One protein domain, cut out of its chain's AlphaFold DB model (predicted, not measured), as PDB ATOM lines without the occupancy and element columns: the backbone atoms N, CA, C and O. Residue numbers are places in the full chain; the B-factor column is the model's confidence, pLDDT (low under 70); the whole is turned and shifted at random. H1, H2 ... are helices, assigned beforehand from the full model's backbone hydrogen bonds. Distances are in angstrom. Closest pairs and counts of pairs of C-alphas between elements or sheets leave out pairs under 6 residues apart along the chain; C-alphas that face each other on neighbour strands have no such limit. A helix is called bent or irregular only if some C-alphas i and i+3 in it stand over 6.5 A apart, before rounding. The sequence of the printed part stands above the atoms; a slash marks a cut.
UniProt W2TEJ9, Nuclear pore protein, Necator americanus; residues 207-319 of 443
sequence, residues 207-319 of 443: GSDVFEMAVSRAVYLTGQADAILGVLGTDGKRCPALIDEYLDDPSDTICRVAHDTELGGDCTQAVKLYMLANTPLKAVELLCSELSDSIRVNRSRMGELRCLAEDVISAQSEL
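AT A GLANCE: This is residues 207 to 319 of the 443 residues of the protein "Nuclear pore protein" of Necator americanus (UniProt W2TEJ9). Four helices, H4 to H7, follow one another up and down through the domain, with H5 in the middle, H4 on one side of it and the longer pair H6 and H7 on the other. H1 crosses H4 at the end of the domain away from H6 and H7, while the two short helices H2 and H3 meet at that same end, joined by a long loop, residues 230 to 241. The printed part has 113 residues with seven named helices, H1 to H7 in order along the chain, and no named strand; the class is all helix. The whole is compact, with a radius of gyration of the C-alphas of 14.0 A, and its C-alphas span 42 by 30 by 24 A.

HOW THE PARTS SIT: The longest helices are H6, residues 280 to 296, and H7, residues 299 to 315; they touch as a hairpin, opposite ways at a shallow tilt of 23 degrees, with Ser 294 and Met 302 closest, their C-alphas 5.9 A apart. H5, residues 267 to 276, is the hub, touching three helices. H5 and H6 form a hairpin at a shallow tilt of 18 degrees, and the C-alphas of Val 271 and Ala 283, their closest, are 4.7 A apart. H7 only just touches H5, with residues 305 to 312 alone and 3 pairs of C-alphas within 8 A; the closest are those of Thr 268 and Leu 305, 7.4 A apart. H5, H6 and H7 are an up and down bundle, each running against the one before it. H4, residues 251 to 263, forms a hairpin with H5 at a shallow tilt of 7 degrees; the C-alphas of Ala 258 and Ala 270, their closest, are 4.6 A apart. H4 and H7 are apart. H1, residues 210 to 222, touches H4 at a steep tilt of 55 degrees, the same way, with the C-alphas of Ser 216 and Val 257 closest at 4.7 A. H2, residues 225 to 229, touches H3, residues 242 to 245, with the C-alphas of Ile 228 and Leu 242 closest at 5.0 A. Every O i to N i+4 pair is within hydrogen-bond range in H1, H2, H4, H5 and H6, and 11 of 13 are in H7; H3 is too short for such a pair.

IN THESE COORDINATES: H1 begins at C-alpha 210, (12.409, -20.910, -29.150), and is 18.1 A long from first to last C-alpha. H4 is 18.5 A long, H5 14.0 A and H6 24.3 A, the last beginning at C-alpha 280, (30.930, -9.382, -41.797). H7 is 24.9 A long, ends at C-alpha 315, (34.202, -13.084, -50.128), and is irregular, with C-alphas 300 and 303 7.1 A apart.

THE WHOLE: The two C-alphas farthest apart are those of Glu 245 and Arg 296, 43.6 A. The printed part has no cut; the link from H2 to H3 is long, and the other links between helices are tight. The mean pLDDT of the printed part is 80.5, and 22 residues are under 70, among them residues 207 to 215 and 317 to 319.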
ATOM      1  N   GLY A 207      12.904 -14.940 -22.545       50.97
ATOM      2  CA  GLY A 207      12.608 -14.046 -23.668       50.97
ATOM      3  C   GLY A 207      13.280 -14.412 -24.998       50.97
ATOM      4  O   GLY A 207      13.112 -13.673 -25.967       50.97
ATOM      5  N   SER A 208      14.014 -15.526 -25.068       57.62
ATOM      6  CA  SER A 208      14.680 -16.005 -26.286       57.62
ATOM      7  C   SER A 208      13.691 -16.671 -27.229       57.62
ATOM      8  O   SER A 208      12.860 -17.445 -26.767       57.62
ATOM      9  N   ASP A 209      13.802 -16.434 -28.533       67.12
ATOM     10  CA  ASP A 209      12.969 -17.135 -29.505       67.12
ATOM     11  C   ASP A 209      13.298 -18.641 -29.503       67.12
ATOM     12  O   ASP A 209      14.457 -19.066 -29.584       67.12
ATOM     13  N   VAL A 210      12.264 -19.460 -29.317       57.25
ATOM     14  CA  VAL A 210      12.409 -20.910 -29.150       57.25
ATOM     15  C   VAL A 210      12.765 -21.574 -30.484       57.25
ATOM     16  O   VAL A 210      13.448 -22.599 -30.492       57.25
ATOM     17  N   PHE A 211      12.365 -20.982 -31.614       62.22
ATOM     18  CA  PHE A 211      12.735 -21.462 -32.939       62.22
ATOM     19  C   PHE A 211      14.234 -21.265 -33.201       62.22
ATOM     20  O   PHE A 211      14.908 -22.229 -33.565       62.22
ATOM     21  N   GLU A 212      14.787 -20.087 -32.908       69.62
ATOM     22  CA  GLU A 212      16.231 -19.855 -33.045       69.62
ATOM     23  C   GLU A 212      17.048 -20.821 -32.168       69.62
ATOM     24  O   GLU A 212      18.046 -21.396 -32.610       69.62
ATOM     25  N   MET A 213      16.583 -21.070 -30.938       64.75
ATOM     26  CA  MET A 213      17.212 -22.017 -30.013       64.75
ATOM     27  C   MET A 213      17.172 -23.460 -30.541       64.75
ATOM     28  O   MET A 213      18.134 -24.212 -30.366       64.75
ATOM     29  N   ALA A 214      16.080 -23.866 -31.191       61.25
ATOM     30  CA  ALA A 214      15.945 -25.199 -31.771       61.25
ATOM     31  C   ALA A 214      16.891 -25.402 -32.963       61.25
ATOM     32  O   ALA A 214      17.551 -26.440 -33.051       61.25
ATOM     33  N   VAL A 215      17.003 -24.399 -33.840       69.44
ATOM     34  CA  VAL A 215      17.945 -24.415 -34.967       69.44
ATOM     35  C   VAL A 215      19.385 -24.480 -34.453       69.44
ATOM     36  O   VAL A 215      20.142 -25.359 -34.865       69.44
ATOM     37  N   SER A 216      19.739 -23.629 -33.485       72.00
ATOM     38  CA  SER A 216      21.054 -23.626 -32.827       72.00
ATOM     39  C   SER A 216      21.399 -24.992 -32.237       72.00
ATOM     40  O   SER A 216      22.438 -25.590 -32.537       72.00
ATOM     41  N   ARG A 217      20.464 -25.575 -31.478       68.69
ATOM     42  CA  ARG A 217      20.653 -26.892 -30.868       68.69
ATOM     43  C   ARG A 217      20.842 -27.991 -31.904       68.69
ATOM     44  O   ARG A 217      21.591 -28.938 -31.665       68.69
ATOM     45  N   ALA A 218      20.164 -27.896 -33.033       63.12
ATOM     46  CA  ALA A 218      20.265 -28.894 -34.072       63.12
ATOM     47  C   ALA A 218      21.569 -28.825 -34.853       63.12
ATOM     48  O   ALA A 218      22.161 -29.872 -35.104       63.12
ATOM     49  N   VAL A 219      22.045 -27.623 -35.173       70.25
ATOM     50  CA  VAL A 219      23.377 -27.430 -35.754       70.25
ATOM     51  C   VAL A 219      24.433 -28.021 -34.824       70.25
ATOM     52  O   VAL A 219      25.232 -28.847 -35.260       70.25
ATOM     53  N   TYR A 220      24.347 -27.723 -33.524       69.06
ATOM     54  CA  TYR A 220      25.257 -28.269 -32.518       69.06
ATOM     55  C   TYR A 220      25.222 -29.806 -32.431       69.06
ATOM     56  O   TYR A 220      26.262 -30.456 -32.375       69.06
ATOM     57  N   LEU A 221      24.031 -30.418 -32.405       62.09
ATOM     58  CA  LEU A 221      23.895 -31.871 -32.231       62.09
ATOM     59  C   LEU A 221      24.222 -32.677 -33.494       62.09
ATOM     60  O   LEU A 221      24.634 -33.831 -33.384       62.09
ATOM     61  N   THR A 222      23.982 -32.111 -34.677       60.16
ATOM     62  CA  THR A 222      24.171 -32.810 -35.958       60.16
ATOM     63  C   THR A 222      25.544 -32.551 -36.567       60.16
ATOM     64  O   THR A 222      26.023 -33.380 -37.336       60.16
ATOM     65  N   GLY A 223      26.162 -31.405 -36.264       67.75
ATOM     66  CA  GLY A 223      27.349 -30.918 -36.965       67.75
ATOM     67  C   GLY A 223      27.087 -30.537 -38.428       67.75
ATOM     68  O   GLY A 223      28.029 -30.274 -39.165       67.75
ATOM     69  N   GLN A 224      25.827 -30.509 -38.876       75.44
ATOM     70  CA  GLN A 224      25.445 -30.282 -40.274       75.44
ATOM     71  C   GLN A 224      25.004 -28.833 -40.518       75.44
ATOM     72  O   GLN A 224      23.930 -28.585 -41.065       75.44
ATOM     73  N   ALA A 225      25.833 -27.864 -40.117       79.69
ATOM     74  CA  ALA A 225      25.543 -26.442 -40.326       79.69
ATOM     75  C   ALA A 225      25.257 -26.126 -41.801       79.69
ATOM     76  O   ALA A 225      24.253 -25.495 -42.100       79.69
ATOM     77  N   ASP A 226      26.075 -26.651 -42.709       81.94
ATOM     78  CA  ASP A 226      25.978 -26.401 -44.150       81.94
ATOM     79  C   ASP A 226      24.644 -26.870 -44.751       81.94
ATOM     80  O   ASP A 226      24.076 -26.203 -45.610       81.94
ATOM     81  N   ALA A 227      24.105 -28.002 -44.288       74.75
ATOM     82  CA  ALA A 227      22.834 -28.533 -44.786       74.75
ATOM     83  C   ALA A 227      21.621 -27.802 -44.188       74.75
ATOM     84  O   ALA A 227      20.593 -27.655 -44.845       74.75
ATOM     85  N   ILE A 228      21.734 -27.359 -42.933       71.75
ATOM     86  CA  ILE A 228      20.642 -26.698 -42.210       71.75
ATOM     87  C   ILE A 228      20.566 -25.219 -42.596       71.75
ATOM     88  O   ILE A 228      19.494 -24.713 -42.922       71.75
ATOM     89  N   LEU A 229      21.707 -24.536 -42.553       83.19
ATOM     90  CA  LEU A 229      21.838 -23.091 -42.701       83.19
ATOM     91  C   LEU A 229      22.394 -22.676 -44.057       83.19
ATOM     92  O   LEU A 229      22.287 -21.504 -44.381       83.19
ATOM     93  N   GLY A 230      22.938 -23.581 -44.863       85.25
ATOM     94  CA  GLY A 230      23.476 -23.254 -46.181       85.25
ATOM     95  C   GLY A 230      24.956 -22.906 -46.166       85.25
ATOM     96  O   GLY A 230      25.611 -22.860 -45.127       85.25
ATOM     97  N   VAL A 231      25.479 -22.678 -47.368       87.00
ATOM     98  CA  VAL A 231      26.903 -22.440 -47.630       87.00
ATOM     99  C   VAL A 231      27.055 -21.144 -48.411       87.00
ATOM    100  O   VAL A 231      26.158 -20.750 -49.158       87.00
ATOM    101  N   LEU A 232      28.186 -20.465 -48.228       84.06
ATOM    102  CA  LEU A 232      28.503 -19.270 -48.991       84.06
ATOM    103  C   LEU A 232      28.897 -19.688 -50.415       84.06
ATOM    104  O   LEU A 232      29.826 -20.473 -50.609       84.06
ATOM    105  N   GLY A 233      28.165 -19.191 -51.402       77.94
ATOM    106  CA  GLY A 233      28.446 -19.364 -52.816       77.94
ATOM    107  C   GLY A 233      29.681 -18.582 -53.262       77.94
ATOM    108  O   GLY A 233      30.195 -17.703 -52.568       77.94
ATOM    109  N   THR A 234      30.151 -18.891 -54.469       70.00
ATOM    110  CA  THR A 234      31.306 -18.228 -55.097       70.00
ATOM    111  C   THR A 234      31.042 -16.767 -55.468       70.00
ATOM    112  O   THR A 234      31.978 -16.023 -55.738       70.00
ATOM    113  N   ASP A 235      29.777 -16.352 -55.476       67.75
ATOM    114  CA  ASP A 235      29.313 -14.981 -55.673       67.75
ATOM    115  C   ASP A 235      29.242 -14.176 -54.360       67.75
ATOM    116  O   ASP A 235      28.772 -13.038 -54.361       67.75
ATOM    117  N   GLY A 236      29.688 -14.763 -53.243       69.12
ATOM    118  CA  GLY A 236      29.619 -14.163 -51.912       69.12
ATOM    119  C   GLY A 236      28.218 -14.196 -51.295       69.12
ATOM    120  O   GLY A 236      28.031 -13.671 -50.197       69.12
ATOM    121  N   LYS A 237      27.233 -14.811 -51.964       78.56
ATOM    122  CA  LYS A 237      25.863 -14.936 -51.458       78.56
ATOM    123  C   LYS A 237      25.618 -16.313 -50.875       78.56
ATOM    124  O   LYS A 237      26.191 -17.310 -51.294       78.56
ATOM    125  N   ARG A 238      24.728 -16.375 -49.896       86.75
ATOM    126  CA  ARG A 238      24.311 -17.629 -49.275       86.75
ATOM    127  C   ARG A 238      23.452 -18.458 -50.238       86.75
ATOM    128  O   ARG A 238      22.467 -17.960 -50.779       86.75
ATOM    129  N   CYS A 239      23.792 -19.735 -50.393       85.81
ATOM    130  CA  CYS A 239      22.949 -20.720 -51.065       85.81
ATOM    131  C   CYS A 239      21.777 -21.132 -50.152       85.81
ATOM    132  O   CYS A 239      22.021 -21.404 -48.971       85.81
ATOM    133  N   PRO A 240      20.539 -21.231 -50.679       81.06
ATOM    134  CA  PRO A 240      19.400 -21.741 -49.921       81.06
ATOM    135  C   PRO A 240      19.641 -23.157 -49.382       81.06
ATOM    136  O   PRO A 240      20.311 -23.976 -50.013       81.06
ATOM    137  N   ALA A 241      19.067 -23.435 -48.220       83.06
ATOM    138  CA  ALA A 241      19.175 -24.662 -47.450       83.06
ATOM    139  C   ALA A 241      17.848 -24.967 -46.735       83.06
ATOM    140  O   ALA A 241      16.825 -24.346 -47.008       83.06
ATOM    141  N   LEU A 242      17.851 -25.931 -45.810       70.31
ATOM    142  CA  LEU A 242      16.622 -26.392 -45.154       70.31
ATOM    143  C   LEU A 242      15.884 -25.290 -44.387       70.31
ATOM    144  O   LEU A 242      14.662 -25.321 -44.311       70.31
ATOM    145  N   ILE A 243      16.599 -24.314 -43.819       72.81
ATOM    146  CA  ILE A 243      15.967 -23.202 -43.099       72.81
ATOM    147  C   ILE A 243      15.124 -22.291 -44.011       72.81
ATOM    148  O   ILE A 243      14.151 -21.707 -43.538       72.81
ATOM    149  N   ASP A 244      15.434 -22.217 -45.310       76.12
ATOM    150  CA  ASP A 244      14.711 -21.383 -46.284       76.12
ATOM    151  C   ASP A 244      13.322 -21.938 -46.629       76.12
ATOM    152  O   ASP A 244      12.484 -21.225 -47.167       76.12
ATOM    153  N   GLU A 245      13.031 -23.196 -46.278       70.56
ATOM    154  CA  GLU A 245      11.664 -23.732 -46.341       70.56
ATOM    155  C   GLU A 245      10.737 -23.096 -45.286       70.56
ATOM    156  O   GLU A 245       9.515 -23.218 -45.382       70.56
ATOM    157  N   TYR A 246      11.308 -22.442 -44.267       62.38
ATOM    158  CA  TYR A 246      10.584 -21.950 -43.090       62.38
ATOM    159  C   TYR A 246      10.688 -20.446 -42.877       62.38
ATOM    160  O   TYR A 246       9.825 -19.885 -42.199       62.38
ATOM    161  N   LEU A 247      11.739 -19.811 -43.394       68.06
ATOM    162  CA  LEU A 247      11.986 -18.384 -43.246       68.06
ATOM    163  C   LEU A 247      12.258 -17.746 -44.603       68.06
ATOM    164  O   LEU A 247      13.112 -18.218 -45.348       68.06
ATOM    165  N   ASP A 248      11.595 -16.618 -44.851       73.44
ATOM    166  CA  ASP A 248      11.885 -15.769 -46.009       73.44
ATOM    167  C   ASP A 248      13.257 -15.080 -45.873       73.44
ATOM    168  O   ASP A 248      13.964 -14.905 -46.863       73.44
ATOM    169  N   ASP A 249      13.654 -14.718 -44.645       80.44
ATOM    170  CA  ASP A 249      14.994 -14.218 -44.316       80.44
ATOM    171  C   ASP A 249      15.549 -14.915 -43.058       80.44
ATOM    172  O   ASP A 249      15.114 -14.627 -41.939       80.44
ATOM    173  N   PRO A 250      16.514 -15.842 -43.202       84.88
ATOM    174  CA  PRO A 250      17.106 -16.544 -42.072       84.88
ATOM    175  C   PRO A 250      18.272 -15.800 -41.405       84.88
ATOM    176  O   PRO A 250      18.876 -16.356 -40.485       84.88
ATOM    177  N   SER A 251      18.608 -14.576 -41.827       88.25
ATOM    178  CA  SER A 251      19.816 -13.859 -41.381       88.25
ATOM    179  C   SER A 251      19.906 -13.706 -39.857       88.25
ATOM    180  O   SER A 251      20.944 -14.024 -39.272       88.25
ATOM    181  N   ASP A 252      18.815 -13.310 -39.193       86.12
ATOM    182  CA  ASP A 252      18.782 -13.138 -37.732       86.12
ATOM    183  C   ASP A 252      18.964 -14.469 -36.991       86.12
ATOM    184  O   ASP A 252      19.766 -14.571 -36.055       86.12
ATOM    185  N   THR A 253      18.302 -15.528 -37.469       83.06
ATOM    186  CA  THR A 253      18.456 -16.869 -36.897       83.06
ATOM    187  C   THR A 253      19.885 -17.376 -37.077       83.06
ATOM    188  O   THR A 253      20.486 -17.846 -36.113       83.06
ATOM    189  N   ILE A 254      20.475 -17.233 -38.268       90.44
ATOM    190  CA  ILE A 254      21.868 -17.631 -38.527       90.44
ATOM    191  C   ILE A 254      22.822 -16.828 -37.634       90.44
ATOM    192  O   ILE A 254      23.732 -17.415 -37.047       90.44
ATOM    193  N   CYS A 255      22.598 -15.521 -37.461       91.06
ATOM    194  CA  CYS A 255      23.409 -14.685 -36.575       91.06
ATOM    195  C   CYS A 255      23.344 -15.170 -35.122       91.06
ATOM    196  O   CYS A 255      24.349 -15.123 -34.410       91.06
ATOM    197  N   ARG A 256      22.181 -15.641 -34.662       86.94
ATOM    198  CA  ARG A 256      22.060 -16.206 -33.320       86.94
ATOM    199  C   ARG A 256      22.761 -17.552 -33.179       86.94
ATOM    200  O   ARG A 256      23.459 -17.761 -32.192       86.94
ATOM    201  N   VAL A 257      22.631 -18.436 -34.168       87.25
ATOM    202  CA  VAL A 257      23.359 -19.716 -34.172       87.25
ATOM    203  C   VAL A 257      24.870 -19.478 -34.189       87.25
ATOM    204  O   VAL A 257      25.602 -20.167 -33.481       87.25
ATOM    205  N   ALA A 258      25.344 -18.480 -34.941       92.56
ATOM    206  CA  ALA A 258      26.743 -18.060 -34.935       92.56
ATOM    207  C   ALA A 258      27.203 -17.655 -33.527       92.56
ATOM    208  O   ALA A 258      28.244 -18.120 -33.068       92.56
ATOM    209  N   HIS A 259      26.393 -16.866 -32.816       91.06
ATOM    210  CA  HIS A 259      26.690 -16.445 -31.448       91.06
ATOM    211  C   HIS A 259      26.725 -17.614 -30.454       91.06
ATOM    212  O   HIS A 259      27.647 -17.719 -29.649       91.06
ATOM    213  N   ASP A 260      25.771 -18.541 -30.528       86.00
ATOM    214  CA  ASP A 260      25.777 -19.729 -29.666       86.00
ATOM    215  C   ASP A 260      26.978 -20.648 -29.971       86.00
ATOM    216  O   ASP A 260      27.546 -21.259 -29.064       86.00
ATOM    217  N   THR A 261      27.396 -20.717 -31.239       88.06
ATOM    218  CA  THR A 261      28.574 -21.483 -31.684       88.06
ATOM    219  C   THR A 261      29.873 -20.849 -31.175       88.06
ATOM    220  O   THR A 261      30.760 -21.558 -30.700       88.06
ATOM    221  N   GLU A 262      29.956 -19.515 -31.192       90.94
ATOM    222  CA  GLU A 262      31.046 -18.739 -30.592       90.94
ATOM    223  C   GLU A 262      31.157 -19.020 -29.086       90.94
ATOM    224  O   GLU A 262      32.236 -19.356 -28.598       90.94
ATOM    225  N   LEU A 263      30.035 -18.985 -28.355       87.44
ATOM    226  CA  LEU A 263      29.992 -19.335 -26.929       87.44
ATOM    227  C   LEU A 263      30.354 -20.807 -26.667       87.44
ATOM    228  O   LEU A 263      30.880 -21.135 -25.602       87.44
ATOM    229  N   GLY A 264      30.090 -21.690 -27.633       82.88
ATOM    230  CA  GLY A 264      30.515 -23.090 -27.623       82.88
ATOM    231  C   GLY A 264      32.020 -23.293 -27.843       82.88
ATOM    232  O   GLY A 264      32.520 -24.390 -27.599       82.88
ATOM    233  N   GLY A 265      32.744 -22.251 -28.264       84.38
ATOM    234  CA  GLY A 265      34.194 -22.251 -28.470       84.38
ATOM    235  C   GLY A 265      34.653 -22.582 -29.894       84.38
ATOM    236  O   GLY A 265      35.850 -22.484 -30.173       84.38
ATOM    237  N   ASP A 266      33.744 -22.928 -30.814       87.19
ATOM    238  CA  ASP A 266      34.089 -23.164 -32.223       87.19
ATOM    239  C   ASP A 266      34.066 -21.850 -33.014       87.19
ATOM    240  O   ASP A 266      33.119 -21.504 -33.726       87.19
ATOM    241  N   CYS A 267      35.144 -21.084 -32.870       88.12
ATOM    242  CA  CYS A 267      35.256 -19.775 -33.506       88.12
ATOM    243  C   CYS A 267      35.358 -19.873 -35.037       88.12
ATOM    244  O   CYS A 267      34.860 -18.992 -35.734       88.12
ATOM    245  N   THR A 268      35.965 -20.940 -35.574       89.31
ATOM    246  CA  THR A 268      36.092 -21.139 -37.027       89.31
ATOM    247  C   THR A 268      34.705 -21.264 -37.653       89.31
ATOM    248  O   THR A 268      34.398 -20.592 -38.641       89.31
ATOM    249  N   GLN A 269      33.843 -22.100 -37.067       89.06
ATOM    250  CA  GLN A 269      32.472 -22.250 -37.534       89.06
ATOM    251  C   GLN A 269      31.654 -20.973 -37.299       89.06
ATOM    252  O   GLN A 269      30.947 -20.538 -38.207       89.06
ATOM    253  N   ALA A 270      31.796 -20.322 -36.140       92.00
ATOM    254  CA  ALA A 270      31.090 -19.078 -35.839       92.00
ATOM    255  C   ALA A 270      31.389 -17.960 -36.854       92.00
ATOM    256  O   ALA A 270      30.464 -17.312 -37.338       92.00
ATOM    257  N   VAL A 271      32.654 -17.772 -37.251       91.19
ATOM    258  CA  VAL A 271      33.038 -16.795 -38.287       91.19
ATOM    259  C   VAL A 271      32.343 -17.104 -39.615       91.19
ATOM    260  O   VAL A 271      31.757 -16.203 -40.213       91.19
ATOM    261  N   LYS A 272      32.329 -18.370 -40.056       89.31
ATOM    262  CA  LYS A 272      31.621 -18.777 -41.285       89.31
ATOM    263  C   LYS A 272      30.120 -18.483 -41.201       89.31
ATOM    264  O   LYS A 272      29.542 -17.976 -42.159       89.31
ATOM    265  N   LEU A 273      29.501 -18.743 -40.052       91.00
ATOM    266  CA  LEU A 273      28.084 -18.461 -39.819       91.00
ATOM    267  C   LEU A 273      27.781 -16.953 -39.789       91.00
ATOM    268  O   LEU A 273      26.795 -16.525 -40.379       91.00
ATOM    269  N   TYR A 274      28.636 -16.122 -39.186       91.81
ATOM    270  CA  TYR A 274      28.469 -14.663 -39.228       91.81
ATOM    271  C   TYR A 274      28.578 -14.103 -40.651       91.81
ATOM    272  O   TYR A 274      27.852 -13.167 -41.002       91.81
ATOM    273  N   MET A 275      29.441 -14.694 -41.480       87.44
ATOM    274  CA  MET A 275      29.536 -14.369 -42.905       87.44
ATOM    275  C   MET A 275      28.267 -14.788 -43.660       87.44
ATOM    276  O   MET A 275      27.753 -14.005 -44.455       87.44
ATOM    277  N   LEU A 276      27.710 -15.968 -43.360       89.19
ATOM    278  CA  LEU A 276      26.429 -16.438 -43.911       89.19
ATOM    279  C   LEU A 276      25.242 -15.555 -43.511       89.19
ATOM    280  O   LEU A 276      24.350 -15.338 -44.325       89.19
ATOM    281  N   ALA A 277      25.243 -15.027 -42.286       88.31
ATOM    282  CA  ALA A 277      24.237 -14.092 -41.780       88.31
ATOM    283  C   ALA A 277      24.378 -12.665 -42.343       88.31
ATOM    284  O   ALA A 277      23.687 -11.760 -41.883       88.31
ATOM    285  N   ASN A 278      25.310 -12.430 -43.275       85.44
ATOM    286  CA  ASN A 278      25.628 -11.104 -43.805       85.44
ATOM    287  C   ASN A 278      26.021 -10.088 -42.706       85.44
ATOM    288  O   ASN A 278      25.704  -8.900 -42.772       85.44
ATOM    289  N   THR A 279      26.749 -10.553 -41.683       86.88
ATOM    290  CA  THR A 279      27.278  -9.725 -40.580       86.88
ATOM    291  C   THR A 279      28.817  -9.722 -40.552       86.88
ATOM    292  O   THR A 279      29.437 -10.100 -39.553       86.88
ATOM    293  N   PRO A 280      29.479  -9.255 -41.628       85.38
ATOM    294  CA  PRO A 280      30.930  -9.382 -41.797       85.38
ATOM    295  C   PRO A 280      31.748  -8.627 -40.739       85.38
ATOM    296  O   PRO A 280      32.882  -8.999 -40.459       85.38
ATOM    297  N   LEU A 281      31.183  -7.592 -40.103       87.31
ATOM    298  CA  LEU A 281      31.864  -6.863 -39.026       87.31
ATOM    299  C   LEU A 281      32.122  -7.759 -37.808       87.31
ATOM    300  O   LEU A 281      33.251  -7.817 -37.333       87.31
ATOM    301  N   LYS A 282      31.107  -8.510 -37.359       89.31
ATOM    302  CA  LYS A 282      31.239  -9.442 -36.227       89.31
ATOM    303  C   LYS A 282      32.208 -10.576 -36.554       89.31
ATOM    304  O   LYS A 282      33.035 -10.933 -35.724       89.31
ATOM    305  N   ALA A 283      32.142 -11.091 -37.785       90.00
ATOM    306  CA  ALA A 283      33.067 -12.108 -38.277       90.00
ATOM    307  C   ALA A 283      34.529 -11.630 -38.198       90.00
ATOM    308  O   ALA A 283      35.381 -12.330 -37.654       90.00
ATOM    309  N   VAL A 284      34.812 -10.420 -38.694       90.00
ATOM    310  CA  VAL A 284      36.159  -9.830 -38.676       90.00
ATOM    311  C   VAL A 284      36.617  -9.513 -37.252       90.00
ATOM    312  O   VAL A 284      37.777  -9.759 -36.927       90.00
ATOM    313  N   GLU A 285      35.740  -8.999 -36.388       90.50
ATOM    314  CA  GLU A 285      36.059  -8.727 -34.979       90.50
ATOM    315  C   GLU A 285      36.447 -10.003 -34.221       90.50
ATOM    316  O   GLU A 285      37.492 -10.028 -33.559       90.50
ATOM    317  N   LEU A 286      35.655 -11.071 -34.369       92.56
ATOM    318  CA  LEU A 286      35.938 -12.376 -33.772       92.56
ATOM    319  C   LEU A 286      37.256 -12.945 -34.309       92.56
ATOM    320  O   LEU A 286      38.127 -13.338 -33.532       92.56
ATOM    321  N   LEU A 287      37.455 -12.899 -35.629       91.62
ATOM    322  CA  LEU A 287      38.673 -13.392 -36.265       91.62
ATOM    323  C   LEU A 287      39.921 -12.603 -35.838       91.62
ATOM    324  O   LEU A 287      40.965 -13.200 -35.583       91.62
ATOM    325  N   CYS A 288      39.829 -11.279 -35.681       91.94
ATOM    326  CA  CYS A 288      40.920 -10.463 -35.136       91.94
ATOM    327  C   CYS A 288      41.254 -10.840 -33.687       91.94
ATOM    328  O   CYS A 288      42.424 -10.800 -33.298       91.94
ATOM    329  N   SER A 289      40.246 -11.185 -32.878       91.44
ATOM    330  CA  SER A 289      40.482 -11.659 -31.515       91.44
ATOM    331  C   SER A 289      41.223 -12.992 -31.519       91.44
ATOM    332  O   SER A 289      42.263 -13.102 -30.874       91.44
ATOM    333  N   GLU A 290      40.758 -13.954 -32.315       91.25
ATOM    334  CA  GLU A 290      41.374 -15.279 -32.414       91.25
ATOM    335  C   GLU A 290      42.790 -15.229 -33.000       91.25
ATOM    336  O   GLU A 290      43.678 -15.926 -32.515       91.25
ATOM    337  N   LEU A 291      43.045 -14.378 -34.002       91.19
ATOM    338  CA  LEU A 291      44.390 -14.161 -34.546       91.19
ATOM    339  C   LEU A 291      45.335 -13.578 -33.487       91.19
ATOM    340  O   LEU A 291      46.452 -14.068 -33.322       91.19
ATOM    341  N   SER A 292      44.884 -12.564 -32.737       91.19
ATOM    342  CA  SER A 292      45.660 -11.978 -31.634       91.19
ATOM    343  C   SER A 292      46.015 -13.032 -30.579       91.19
ATOM    344  O   SER A 292      47.176 -13.164 -30.180       91.19
ATOM    345  N   ASP A 293      45.039 -13.841 -30.167       90.31
ATOM    346  CA  ASP A 293      45.245 -14.873 -29.152       90.31
ATOM    347  C   ASP A 293      46.086 -16.051 -29.671       90.31
ATOM    348  O   ASP A 293      46.925 -16.583 -28.938       90.31
ATOM    349  N   SER A 294      45.955 -16.419 -30.948       88.38
ATOM    350  CA  SER A 294      46.779 -17.451 -31.584       88.38
ATOM    351  C   SER A 294      48.254 -17.042 -31.661       88.38
ATOM    352  O   SER A 294      49.126 -17.857 -31.345       88.38
ATOM    353  N   ILE A 295      48.543 -15.772 -31.971       87.75
ATOM    354  CA  ILE A 295      49.911 -15.226 -31.978       87.75
ATOM    355  C   ILE A 295      50.564 -15.326 -30.588       87.75
ATOM    356  O   ILE A 295      51.748 -15.672 -30.473       87.75
ATOM    357  N   ARG A 296      49.790 -15.034 -29.535       86.00
ATOM    358  CA  ARG A 296      50.263 -14.943 -28.143       86.00
ATOM    359  C   ARG A 296      50.347 -16.292 -27.432       86.00
ATOM    360  O   ARG A 296      51.267 -16.511 -26.648       86.00
ATOM    361  N   VAL A 297      49.374 -17.177 -27.656       81.88
ATOM    362  CA  VAL A 297      49.162 -18.373 -26.821       81.88
ATOM    363  C   VAL A 297      49.185 -19.666 -27.630       81.88
ATOM    364  O   VAL A 297      49.871 -20.608 -27.234       81.88
ATOM    365  N   ASN A 298      48.444 -19.747 -28.741       74.56
ATOM    366  CA  ASN A 298      48.214 -21.014 -29.441       74.56
ATOM    367  C   ASN A 298      48.474 -20.930 -30.951       74.56
ATOM    368  O   ASN A 298      47.553 -20.777 -31.756       74.56
ATOM    369  N   ARG A 299      49.738 -21.119 -31.338       75.69
ATOM    370  CA  ARG A 299      50.201 -20.993 -32.732       75.69
ATOM    371  C   ARG A 299      49.738 -22.099 -33.663       75.69
ATOM    372  O   ARG A 299      49.723 -21.903 -34.871       75.69
ATOM    373  N   SER A 300      49.337 -23.247 -33.119       79.25
ATOM    374  CA  SER A 300      48.900 -24.389 -33.932       79.25
ATOM    375  C   SER A 300      47.683 -24.060 -34.808       79.25
ATOM    376  O   SER A 300      47.545 -24.610 -35.897       79.25
ATOM    377  N   ARG A 301      46.847 -23.111 -34.365       79.94
ATOM    378  CA  ARG A 301      45.638 -22.656 -35.067       79.94
ATOM    379  C   ARG A 301      45.896 -21.551 -36.098       79.94
ATOM    380  O   ARG A 301      45.004 -21.239 -36.879       79.94
ATOM    381  N   MET A 302      47.100 -20.975 -36.142       82.69
ATOM    382  CA  MET A 302      47.398 -19.799 -36.968       82.69
ATOM    383  C   MET A 302      47.219 -20.072 -38.468       82.69
ATOM    384  O   MET A 302      46.696 -19.229 -39.192       82.69
ATOM    385  N   GLY A 303      47.602 -21.268 -38.933       83.25
ATOM    386  CA  GLY A 303      47.435 -21.664 -40.334       83.25
ATOM    387  C   GLY A 303      45.966 -21.745 -40.758       83.25
ATOM    388  O   GLY A 303      45.603 -21.226 -41.808       83.25
ATOM    389  N   GLU A 304      45.111 -22.331 -39.917       87.12
ATOM    390  CA  GLU A 304      43.665 -22.423 -40.163       87.12
ATOM    391  C   GLU A 304      43.006 -21.036 -40.172       87.12
ATOM    392  O   GLU A 304      42.257 -20.711 -41.093       87.12
ATOM    393  N   LEU A 305      43.331 -20.191 -39.185       87.69
ATOM    394  CA  LEU A 305      42.798 -18.829 -39.081       87.69
ATOM    395  C   LEU A 305      43.241 -17.941 -40.248       87.69
ATOM    396  O   LEU A 305      42.477 -17.088 -40.693       87.69
ATOM    397  N   ARG A 306      44.455 -18.153 -40.770       86.44
ATOM    398  CA  ARG A 306      44.946 -17.454 -41.959       86.44
ATOM    399  C   ARG A 306      44.152 -17.828 -43.206       86.44
ATOM    400  O   ARG A 306      43.704 -16.922 -43.900       86.44
ATOM    401  N   CYS A 307      43.937 -19.121 -43.459       86.44
ATOM    402  CA  CYS A 307      43.096 -19.562 -44.577       86.44
ATOM    403  C   CYS A 307      41.688 -18.959 -44.468       86.44
ATOM    404  O   CYS A 307      41.172 -18.401 -45.430       86.44
ATOM    405  N   LEU A 308      41.106 -18.978 -43.265       87.44
ATOM    406  CA  LEU A 308      39.795 -18.388 -43.013       87.44
ATOM    407  C   LEU A 308      39.770 -16.867 -43.253       87.44
ATOM    408  O   LEU A 308      38.787 -16.341 -43.767       87.44
ATOM    409  N   ALA A 309      40.838 -16.147 -42.905       87.81
ATOM    410  CA  ALA A 309      40.945 -14.714 -43.172       87.81
ATOM    411  C   ALA A 309      41.053 -14.408 -44.671       87.81
ATOM    412  O   ALA A 309      40.443 -13.449 -45.142       87.81
ATOM    413  N   GLU A 310      41.795 -15.223 -45.424       85.19
ATOM    414  CA  GLU A 310      41.885 -15.125 -46.884       85.19
ATOM    415  C   GLU A 310      40.511 -15.367 -47.534       85.19
ATOM    416  O   GLU A 310      40.092 -14.579 -48.388       85.19
ATOM    417  N   ASP A 311      39.757 -16.359 -47.047       83.50
ATOM    418  CA  ASP A 311      38.378 -16.616 -47.477       83.50
ATOM    419  C   ASP A 311      37.476 -15.398 -47.213       83.50
ATOM    420  O   ASP A 311      36.781 -14.934 -48.119       83.50
ATOM    421  N   VAL A 312      37.533 -14.814 -46.008       83.00
ATOM    422  CA  VAL A 312      36.757 -13.614 -45.638       83.00
ATOM    423  C   VAL A 312      37.103 -12.417 -46.527       83.00
ATOM    424  O   VAL A 312      36.198 -11.715 -46.979       83.00
ATOM    425  N   ILE A 313      38.391 -12.190 -46.811       82.94
ATOM    426  CA  ILE A 313      38.845 -11.105 -47.696       82.94
ATOM    427  C   ILE A 313      38.326 -11.325 -49.121       82.94
ATOM    428  O   ILE A 313      37.852 -10.380 -49.751       82.94
ATOM    429  N   SER A 314      38.390 -12.561 -49.626       79.50
ATOM    430  CA  SER A 314      37.940 -12.888 -50.983       79.50
ATOM    431  C   SER A 314      36.422 -12.748 -51.150       79.50
ATOM    432  O   SER A 314      35.957 -12.245 -52.173       79.50
ATOM    433  N   ALA A 315      35.658 -13.122 -50.123       73.38
ATOM    434  CA  ALA A 315      34.202 -13.084 -50.128       73.38
ATOM    435  C   ALA A 315      33.625 -11.667 -49.972       73.38
ATOM    436  O   ALA A 315      32.482 -11.431 -50.354       73.38
ATOM    437  N   GLN A 316      34.380 -10.720 -49.403       71.00
ATOM    438  CA  GLN A 316      33.877  -9.395 -49.015       71.00
ATOM    439  C   GLN A 316      34.659  -8.258 -49.682       71.00
ATOM    440  O   GLN A 316      35.203  -7.375 -49.015       71.00
ATOM    441  N   SER A 317      34.676  -8.244 -51.017       63.00
ATOM    442  CA  SER A 317      35.348  -7.192 -51.802       63.00
ATOM    443  C   SER A 317      34.800  -5.772 -51.569       63.00
ATOM    444  O   SER A 317      35.512  -4.794 -51.795       63.00
ATOM    445  N   GLU A 318      33.563  -5.642 -51.073       64.56
ATOM    446  CA  GLU A 318      32.910  -4.356 -50.786       64.56
ATOM    447  C   GLU A 318      33.172  -3.828 -49.362       64.56
ATOM    448  O   GLU A 318      32.823  -2.684 -49.047       64.56
ATOM    449  N   LEU A 319      33.792  -4.624 -48.479       67.69
ATOM    450  CA  LEU A 319      34.080  -4.179 -47.117       67.69
ATOM    451  C   LEU A 319      35.103  -3.040 -47.128       67.69
ATOM    452  O   LEU A 319      36.125  -3.086 -47.813       67.69
TER     453      LEU A 319